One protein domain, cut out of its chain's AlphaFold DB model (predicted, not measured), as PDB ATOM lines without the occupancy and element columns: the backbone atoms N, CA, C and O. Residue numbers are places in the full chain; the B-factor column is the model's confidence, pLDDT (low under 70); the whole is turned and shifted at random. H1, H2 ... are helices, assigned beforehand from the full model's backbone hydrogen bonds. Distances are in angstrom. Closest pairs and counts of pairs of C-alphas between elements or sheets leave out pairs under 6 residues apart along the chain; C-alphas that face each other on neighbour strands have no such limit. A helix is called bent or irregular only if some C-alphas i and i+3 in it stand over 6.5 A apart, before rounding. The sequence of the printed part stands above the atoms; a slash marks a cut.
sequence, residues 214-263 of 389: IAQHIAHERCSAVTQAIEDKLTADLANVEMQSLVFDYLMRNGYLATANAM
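Overview. This is residues 214 to 263 of the 389 residues of an uncharacterized protein of Hymenolepis diminuta (UniProt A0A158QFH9). A long single helix, H1, sticks out as an arm with residues 214 to 237 standing free, and after its last residue, Ala 239, a tight link turns a corner into a small helical hairpin, H2 and H3. The two hairpin helices are side by side and run opposite ways, with H2 nearly at a right angle to the long arm, as an L. The printed part has 50 residues with three named helices, in the order H1, H2, H3, and no named strand; its class is all helix. The whole is extended, with a radius of gyration of the C-alphas of 16.8 A, and the C-alphas span 51 by 18 by 15 A, with the arm H1, 37.0 A from first to last C-alpha, making most of the length.

Arrangement. H1, residues 214 to 239, touches no helix. It is close to H2, residues 241 to 253, but not clearly touching it, with 2 pairs of C-alphas within 8 A. The closest C-alphas of these two helices are those of Asp 237 and Met 243, 6.3 A apart. The lines of H1 and H2 stand about perpendicular, at 75 degrees. H2 touches H3, residues 257 to 263, with its residues 248 to 252 alone. The closest C-alphas of H2 and H3 are those of Phe 248 and Ala 260, 5.5 A apart. H2 and H3 stand at a shallow tilt of 14 degrees and run opposite ways, a helical hairpin. H1 and H3 are apart. In H1, H2 and H3 every pair of O of residue i and N of residue i+4 is within hydrogen-bond range.

Along the chain. H1 begins at Ile 214, with its C-alpha at (136.363, 148.709, 241.700), and ends at Ala 239, with its C-alpha at (156.147, 144.237, 210.735); from first to last C-alpha it measures 37.0 A. H2 runs from Val 241 to Arg 253, 18.0 A from first to last C-alpha. H3 runs from Leu 257 to Met 263, 9.9 A from first to last C-alpha, and C-alpha 263 is at (167.523, 147.430, 210.129). The three helices are not bent.

Size, cuts and confidence. The two C-alphas farthest apart are those of Ile 214 and Gly 255, 50.9 A. The C-alphas of the first and last printed residues, Ile 214 and Met 263, are 44.4 A apart. The printed part has no cut. The link from H1 to H2, 1 residue, is tight, and the link from H2 to H3, 3 residues, is tight; no link is long. The mean pLDDT of the printed part is 89.1, and no printed residue is under 70.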
ATOM      1  N   ILE A 214     136.753 148.845 243.110       98.44
ATOM      2  CA  ILE A 214     136.363 148.709 241.700       98.44
ATOM      3  C   ILE A 214     136.884 149.843 240.806       98.44
ATOM      4  O   ILE A 214     137.266 149.589 239.667       98.44
ATOM      5  N   ALA A 215     136.984 151.074 241.316       97.19
ATOM      6  CA  ALA A 215     137.557 152.196 240.570       97.19
ATOM      7  C   ALA A 215     139.032 151.956 240.185       97.19
ATOM      8  O   ALA A 215     139.438 152.274 239.068       97.19
ATOM      9  N   GLN A 216     139.821 151.347 241.080       97.75
ATOM     10  CA  GLN A 216     141.216 150.982 240.812       97.75
ATOM     11  C   GLN A 216     141.296 149.813 239.825       97.75
ATOM     12  O   GLN A 216     142.091 149.861 238.890       97.75
ATOM     13  N   HIS A 217     140.433 148.802 239.975       97.75
ATOM     14  CA  HIS A 217     140.375 147.669 239.050       97.75
ATOM     15  C   HIS A 217     139.973 148.102 237.627       97.75
ATOM     16  O   HIS A 217     140.651 147.756 236.667       97.75
ATOM     17  N   ILE A 218     138.947 148.947 237.474       97.06
ATOM     18  CA  ILE A 218     138.556 149.511 236.172       97.06
ATOM     19  C   ILE A 218     139.682 150.368 235.569       97.06
ATOM     20  O   ILE A 218     139.902 150.319 234.358       97.06
ATOM     21  N   ALA A 219     140.415 151.139 236.380       95.44
ATOM     22  CA  ALA A 219     141.572 151.898 235.903       95.44
ATOM     23  C   ALA A 219     142.722 150.983 235.437       95.44
ATOM     24  O   ALA A 219     143.319 151.251 234.395       95.44
ATOM     25  N   HIS A 220     142.986 149.887 236.159       95.81
ATOM     26  CA  HIS A 220     143.958 148.859 235.782       95.81
ATOM     27  C   HIS A 220     143.587 148.186 234.455       95.81
ATOM     28  O   HIS A 220     144.387 148.202 233.522       95.81
ATOM     29  N   GLU A 221     142.362 147.668 234.330       95.19
ATOM     30  CA  GLU A 221     141.886 146.992 233.115       95.19
ATOM     31  C   GLU A 221     141.933 147.919 231.891       95.19
ATOM     32  O   GLU A 221     142.373 147.511 230.817       95.19
ATOM     33  N   ARG A 222     141.553 149.196 232.055       92.44
ATOM     34  CA  ARG A 222     141.668 150.214 230.996       92.44
ATOM     35  C   ARG A 222     143.126 150.490 230.617       92.44
ATOM     36  O   ARG A 222     143.415 150.600 229.430       92.44
ATOM     37  N   CYS A 223     144.036 150.588 231.588       93.00
ATOM     38  CA  CYS A 223     145.459 150.800 231.319       93.00
ATOM     39  C   CYS A 223     146.080 149.595 230.596       93.00
ATOM     40  O   CYS A 223     146.753 149.777 229.588       93.00
ATOM     41  N   SER A 224     145.788 148.379 231.064       92.88
ATOM     42  CA  SER A 224     146.244 147.120 230.468       92.88
ATOM     43  C   SER A 224     145.781 146.981 229.013       92.88
ATOM     44  O   SER A 224     146.602 146.809 228.115       92.88
ATOM     45  N   ALA A 225     144.482 147.174 228.749       90.50
ATOM     46  CA  ALA A 225     143.924 147.090 227.399       90.50
ATOM     47  C   ALA A 225     144.507 148.143 226.436       90.50
ATOM     48  O   ALA A 225     144.741 147.840 225.267       90.50
ATOM     49  N   VAL A 226     144.772 149.368 226.912       90.62
ATOM     50  CA  VAL A 226     145.422 150.416 226.104       90.62
ATOM     51  C   VAL A 226     146.890 150.081 225.833       90.62
ATOM     52  O   VAL A 226     147.332 150.226 224.696       90.62
ATOM     53  N   THR A 227     147.641 149.600 226.830       91.94
ATOM     54  CA  THR A 227     149.033 149.166 226.638       91.94
ATOM     55  C   THR A 227     149.119 148.012 225.641       91.94
ATOM     56  O   THR A 227     149.901 148.106 224.699       91.94
ATOM     57  N   GLN A 228     148.278 146.979 225.776       90.44
ATOM     58  CA  GLN A 228     148.263 145.844 224.849       90.44
ATOM     59  C   GLN A 228     147.938 146.291 223.417       90.44
ATOM     60  O   GLN A 228     148.692 145.983 222.504       90.44
ATOM     61  N   ALA A 229     146.892 147.102 223.221       89.12
ATOM     62  CA  ALA A 229     146.530 147.601 221.892       89.12
ATOM     63  C   ALA A 229     147.632 148.468 221.248       89.12
ATOM     64  O   ALA A 229     147.774 148.474 220.024       89.12
ATOM     65  N   ILE A 230     148.430 149.185 222.052       89.75
ATOM     66  CA  ILE A 230     149.611 149.917 221.577       89.75
ATOM     67  C   ILE A 230     150.733 148.948 221.184       89.75
ATOM     68  O   ILE A 230     151.315 149.121 220.116       89.75
ATOM     69  N   GLU A 231     151.034 147.928 221.991       88.75
ATOM     70  CA  GLU A 231     152.088 146.950 221.676       88.75
ATOM     71  C   GLU A 231     151.728 146.074 220.465       88.75
ATOM     72  O   GLU A 231     152.575 145.872 219.594       88.75
ATOM     73  N   ASP A 232     150.466 145.661 220.330       87.62
ATOM     74  CA  ASP A 232     149.943 144.947 219.159       87.62
ATOM     75  C   ASP A 232     150.077 145.801 217.888       87.62
ATOM     76  O   ASP A 232     150.593 145.340 216.865       87.62
ATOM     77  N   LYS A 233     149.655 147.073 217.948       86.44
ATOM     78  CA  LYS A 233     149.694 147.994 216.804       86.44
ATOM     79  C   LYS A 233     151.124 148.373 216.417       86.44
ATOM     80  O   LYS A 233     151.446 148.342 215.232       86.44
ATOM     81  N   LEU A 234     151.998 148.654 217.388       82.56
ATOM     82  CA  LEU A 234     153.424 148.881 217.136       82.56
ATOM     83  C   LEU A 234     154.087 147.643 216.528       82.56
ATOM     84  O   LEU A 234     154.883 147.783 215.606       82.56
ATOM     85  N   THR A 235     153.744 146.438 216.989       81.00
ATOM     86  CA  THR A 235     154.275 145.187 216.425       81.00
ATOM     87  C   THR A 235     153.800 144.976 214.987       81.00
ATOM     88  O   THR A 235     154.607 144.631 214.125       81.00
ATOM     89  N   ALA A 236     152.521 145.235 214.697       80.25
ATOM     90  CA  ALA A 236     151.970 145.149 213.345       80.25
ATOM     91  C   ALA A 236     152.588 146.185 212.389       80.25
ATOM     92  O   ALA A 236     152.954 145.840 211.266       80.25
ATOM     93  N   ASP A 237     152.763 147.432 212.833       77.88
ATOM     94  CA  ASP A 237     153.343 148.495 212.008       77.88
ATOM     95  C   ASP A 237     154.857 148.327 211.822       77.88
ATOM     96  O   ASP A 237     155.358 148.553 210.725       77.88
ATOM     97  N   LEU A 238     155.591 147.844 212.829       71.31
ATOM     98  CA  LEU A 238     157.002 147.462 212.677       71.31
ATOM     99  C   LEU A 238     157.190 146.197 211.826       71.31
ATOM    100  O   LEU A 238     158.281 145.988 211.299       71.31
ATOM    101  N   ALA A 239     156.157 145.365 211.665       71.00
ATOM    102  CA  ALA A 239     156.147 144.237 210.735       71.00
ATOM    103  C   ALA A 239     155.712 144.624 209.305       71.00
ATOM    104  O   ALA A 239     155.921 143.835 208.382       71.00
ATOM    105  N   ASN A 240     155.137 145.815 209.098       81.56
ATOM    106  CA  ASN A 240     154.749 146.299 207.774       81.56
ATOM    107  C   ASN A 240     155.982 146.790 206.990       81.56
ATOM    108  O   ASN A 240     156.673 147.723 207.401       81.56
ATOM    109  N   VAL A 241     156.215 146.195 205.818       81.50
ATOM    110  CA  VAL A 241     157.320 146.523 204.903       81.50
ATOM    111  C   VAL A 241     157.293 147.994 204.460       81.50
ATOM    112  O   VAL A 241     158.351 148.598 204.305       81.50
ATOM    113  N   GLU A 242     156.118 148.611 204.312       85.19
ATOM    114  CA  GLU A 242     156.001 150.030 203.935       85.19
ATOM    115  C   GLU A 242     156.503 150.960 205.047       85.19
ATOM    116  O   GLU A 242     157.264 151.892 204.790       85.19
ATOM    117  N   MET A 243     156.139 150.667 206.300       84.75
ATOM    118  CA  MET A 243     156.633 151.383 207.481       84.75
ATOM    119  C   MET A 243     158.129 151.141 207.697       84.75
ATOM    120  O   MET A 243     158.862 152.083 207.998       84.75
ATOM    121  N   GLN A 244     158.607 149.909 207.492       83.06
ATOM    122  CA  GLN A 244     160.038 149.603 207.527       83.06
ATOM    123  C   GLN A 244     160.812 150.404 206.472       83.06
ATOM    124  O   GLN A 244     161.841 150.995 206.793       83.06
ATOM    125  N   SER A 245     160.292 150.467 205.244       87.19
ATOM    126  CA  SER A 245     160.866 151.240 204.139       87.19
ATOM    127  C   SER A 245     160.896 152.738 204.458       87.19
ATOM    128  O   SER A 245     161.951 153.355 204.379       87.19
ATOM    129  N   LEU A 246     159.784 153.311 204.933       90.06
ATOM    130  CA  LEU A 246     159.692 154.723 205.324       90.06
ATOM    131  C   LEU A 246     160.689 155.098 206.436       90.06
ATOM    132  O   LEU A 246     161.318 156.157 206.380       90.06
ATOM    133  N   VAL A 247     160.857 154.227 207.437       88.81
ATOM    134  CA  VAL A 247     161.831 154.417 208.523       88.81
ATOM    135  C   VAL A 247     163.267 154.275 208.009       88.81
ATOM    136  O   VAL A 247     164.112 155.095 208.365       88.81
ATOM    137  N   PHE A 248     163.552 153.301 207.140       89.56
ATOM    138  CA  PHE A 248     164.862 153.159 206.501       89.56
ATOM    139  C   PHE A 248     165.225 154.404 205.678       89.56
ATOM    140  O   PHE A 248     166.308 154.963 205.857       89.56
ATOM    141  N   ASP A 249     164.300 154.900 204.855       91.62
ATOM    142  CA  ASP A 249     164.479 156.106 204.044       91.62
ATOM    143  C   ASP A 249     164.734 157.349 204.910       91.62
ATOM    144  O   ASP A 249     165.631 158.142 204.620       91.62
ATOM    145  N   TYR A 250     164.001 157.500 206.018       93.88
ATOM    146  CA  TYR A 250     164.255 158.554 207.002       93.88
ATOM    147  C   TYR A 250     165.658 158.438 207.622       93.88
ATOM    148  O   TYR A 250     166.375 159.440 207.711       93.88
ATOM    149  N   LEU A 251     166.074 157.234 208.033       94.69
ATOM    150  CA  LEU A 251     167.390 157.004 208.634       94.69
ATOM    151  C   LEU A 251     168.522 157.310 207.643       94.69
ATOM    152  O   LEU A 251     169.489 157.975 208.013       94.69
ATOM    153  N   MET A 252     168.378 156.896 206.381       93.00
ATOM    154  CA  MET A 252     169.334 157.183 205.309       93.00
ATOM    155  C   MET A 252     169.444 158.688 205.024       93.00
ATOM    156  O   MET A 252     170.549 159.231 205.026       93.00
ATOM    157  N   ARG A 253     168.312 159.385 204.840       94.56
ATOM    158  CA  ARG A 253     168.278 160.826 204.512       94.56
ATOM    159  C   ARG A 253     168.860 161.719 205.614       94.56
ATOM    160  O   ARG A 253     169.391 162.779 205.305       94.56
ATOM    161  N   ASN A 254     168.791 161.292 206.878       95.62
ATOM    162  CA  ASN A 254     169.331 162.030 208.029       95.62
ATOM    163  C   ASN A 254     170.725 161.536 208.482       95.62
ATOM    164  O   ASN A 254     171.202 161.924 209.546       95.62
ATOM    165  N   GLY A 255     171.392 160.680 207.699       93.44
ATOM    166  CA  GLY A 255     172.765 160.236 207.976       93.44
ATOM    167  C   GLY A 255     172.911 159.173 209.074       93.44
ATOM    168  O   GLY A 255     174.034 158.828 209.440       93.44
ATOM    169  N   TYR A 256     171.816 158.584 209.566       94.12
ATOM    170  CA  TYR A 256     171.810 157.509 210.571       94.12
ATOM    171  C   TYR A 256     172.172 156.134 209.966       94.12
ATOM    172  O   TYR A 256     171.537 155.112 210.239       94.12
ATOM    173  N   LEU A 257     173.224 156.109 209.141       92.00
ATOM    174  CA  LEU A 257     173.667 154.996 208.294       92.00
ATOM    175  C   LEU A 257     173.883 153.687 209.068       92.00
ATOM    176  O   LEU A 257     173.500 152.617 208.600       92.00
ATOM    177  N   ALA A 258     174.466 153.754 210.270       88.75
ATOM    178  CA  ALA A 258     174.686 152.576 211.110       88.75
ATOM    179  C   ALA A 258     173.364 151.924 211.561       88.75
ATOM    180  O   ALA A 258     173.251 150.700 211.570       88.75
ATOM    181  N   THR A 259     172.350 152.735 211.876       89.38
ATOM    182  CA  THR A 259     171.011 152.273 212.267       89.38
ATOM    183  C   THR A 259     170.248 151.717 211.065       89.38
ATOM    184  O   THR A 259     169.660 150.642 211.161       89.38
ATOM    185  N   ALA A 260     170.318 152.391 209.913       88.56
ATOM    186  CA  ALA A 260     169.724 151.916 208.661       88.56
ATOM    187  C   ALA A 260     170.286 150.538 208.251       88.56
ATOM    188  O   ALA A 260     169.529 149.609 207.972       88.56
ATOM    189  N   ASN A 261     171.610 150.364 208.322       86.75
ATOM    190  CA  ASN A 261     172.294 149.099 208.027       86.75
ATOM    191  C   ASN A 261     172.081 148.000 209.085       86.75
ATOM    192  O   ASN A 261     172.340 146.828 208.808       86.75
ATOM    193  N   ALA A 262     171.640 148.345 210.297       86.19
ATOM    194  CA  ALA A 262     171.206 147.362 211.288       86.19
ATOM    195  C   ALA A 262     169.782 146.858 210.994       86.19
ATOM    196  O   ALA A 262     169.491 145.687 211.222       86.19
ATOM    197  N   MET A 263     168.923 147.724 210.445       79.69
ATOM    198  CA  MET A 263     167.523 147.430 210.129       79.69
ATOM    199  C   MET A 263     167.347 146.510 208.910       79.69
ATOM    200  O   MET A 263     166.400 145.732 208.866       79.69
TER     201      MET A 263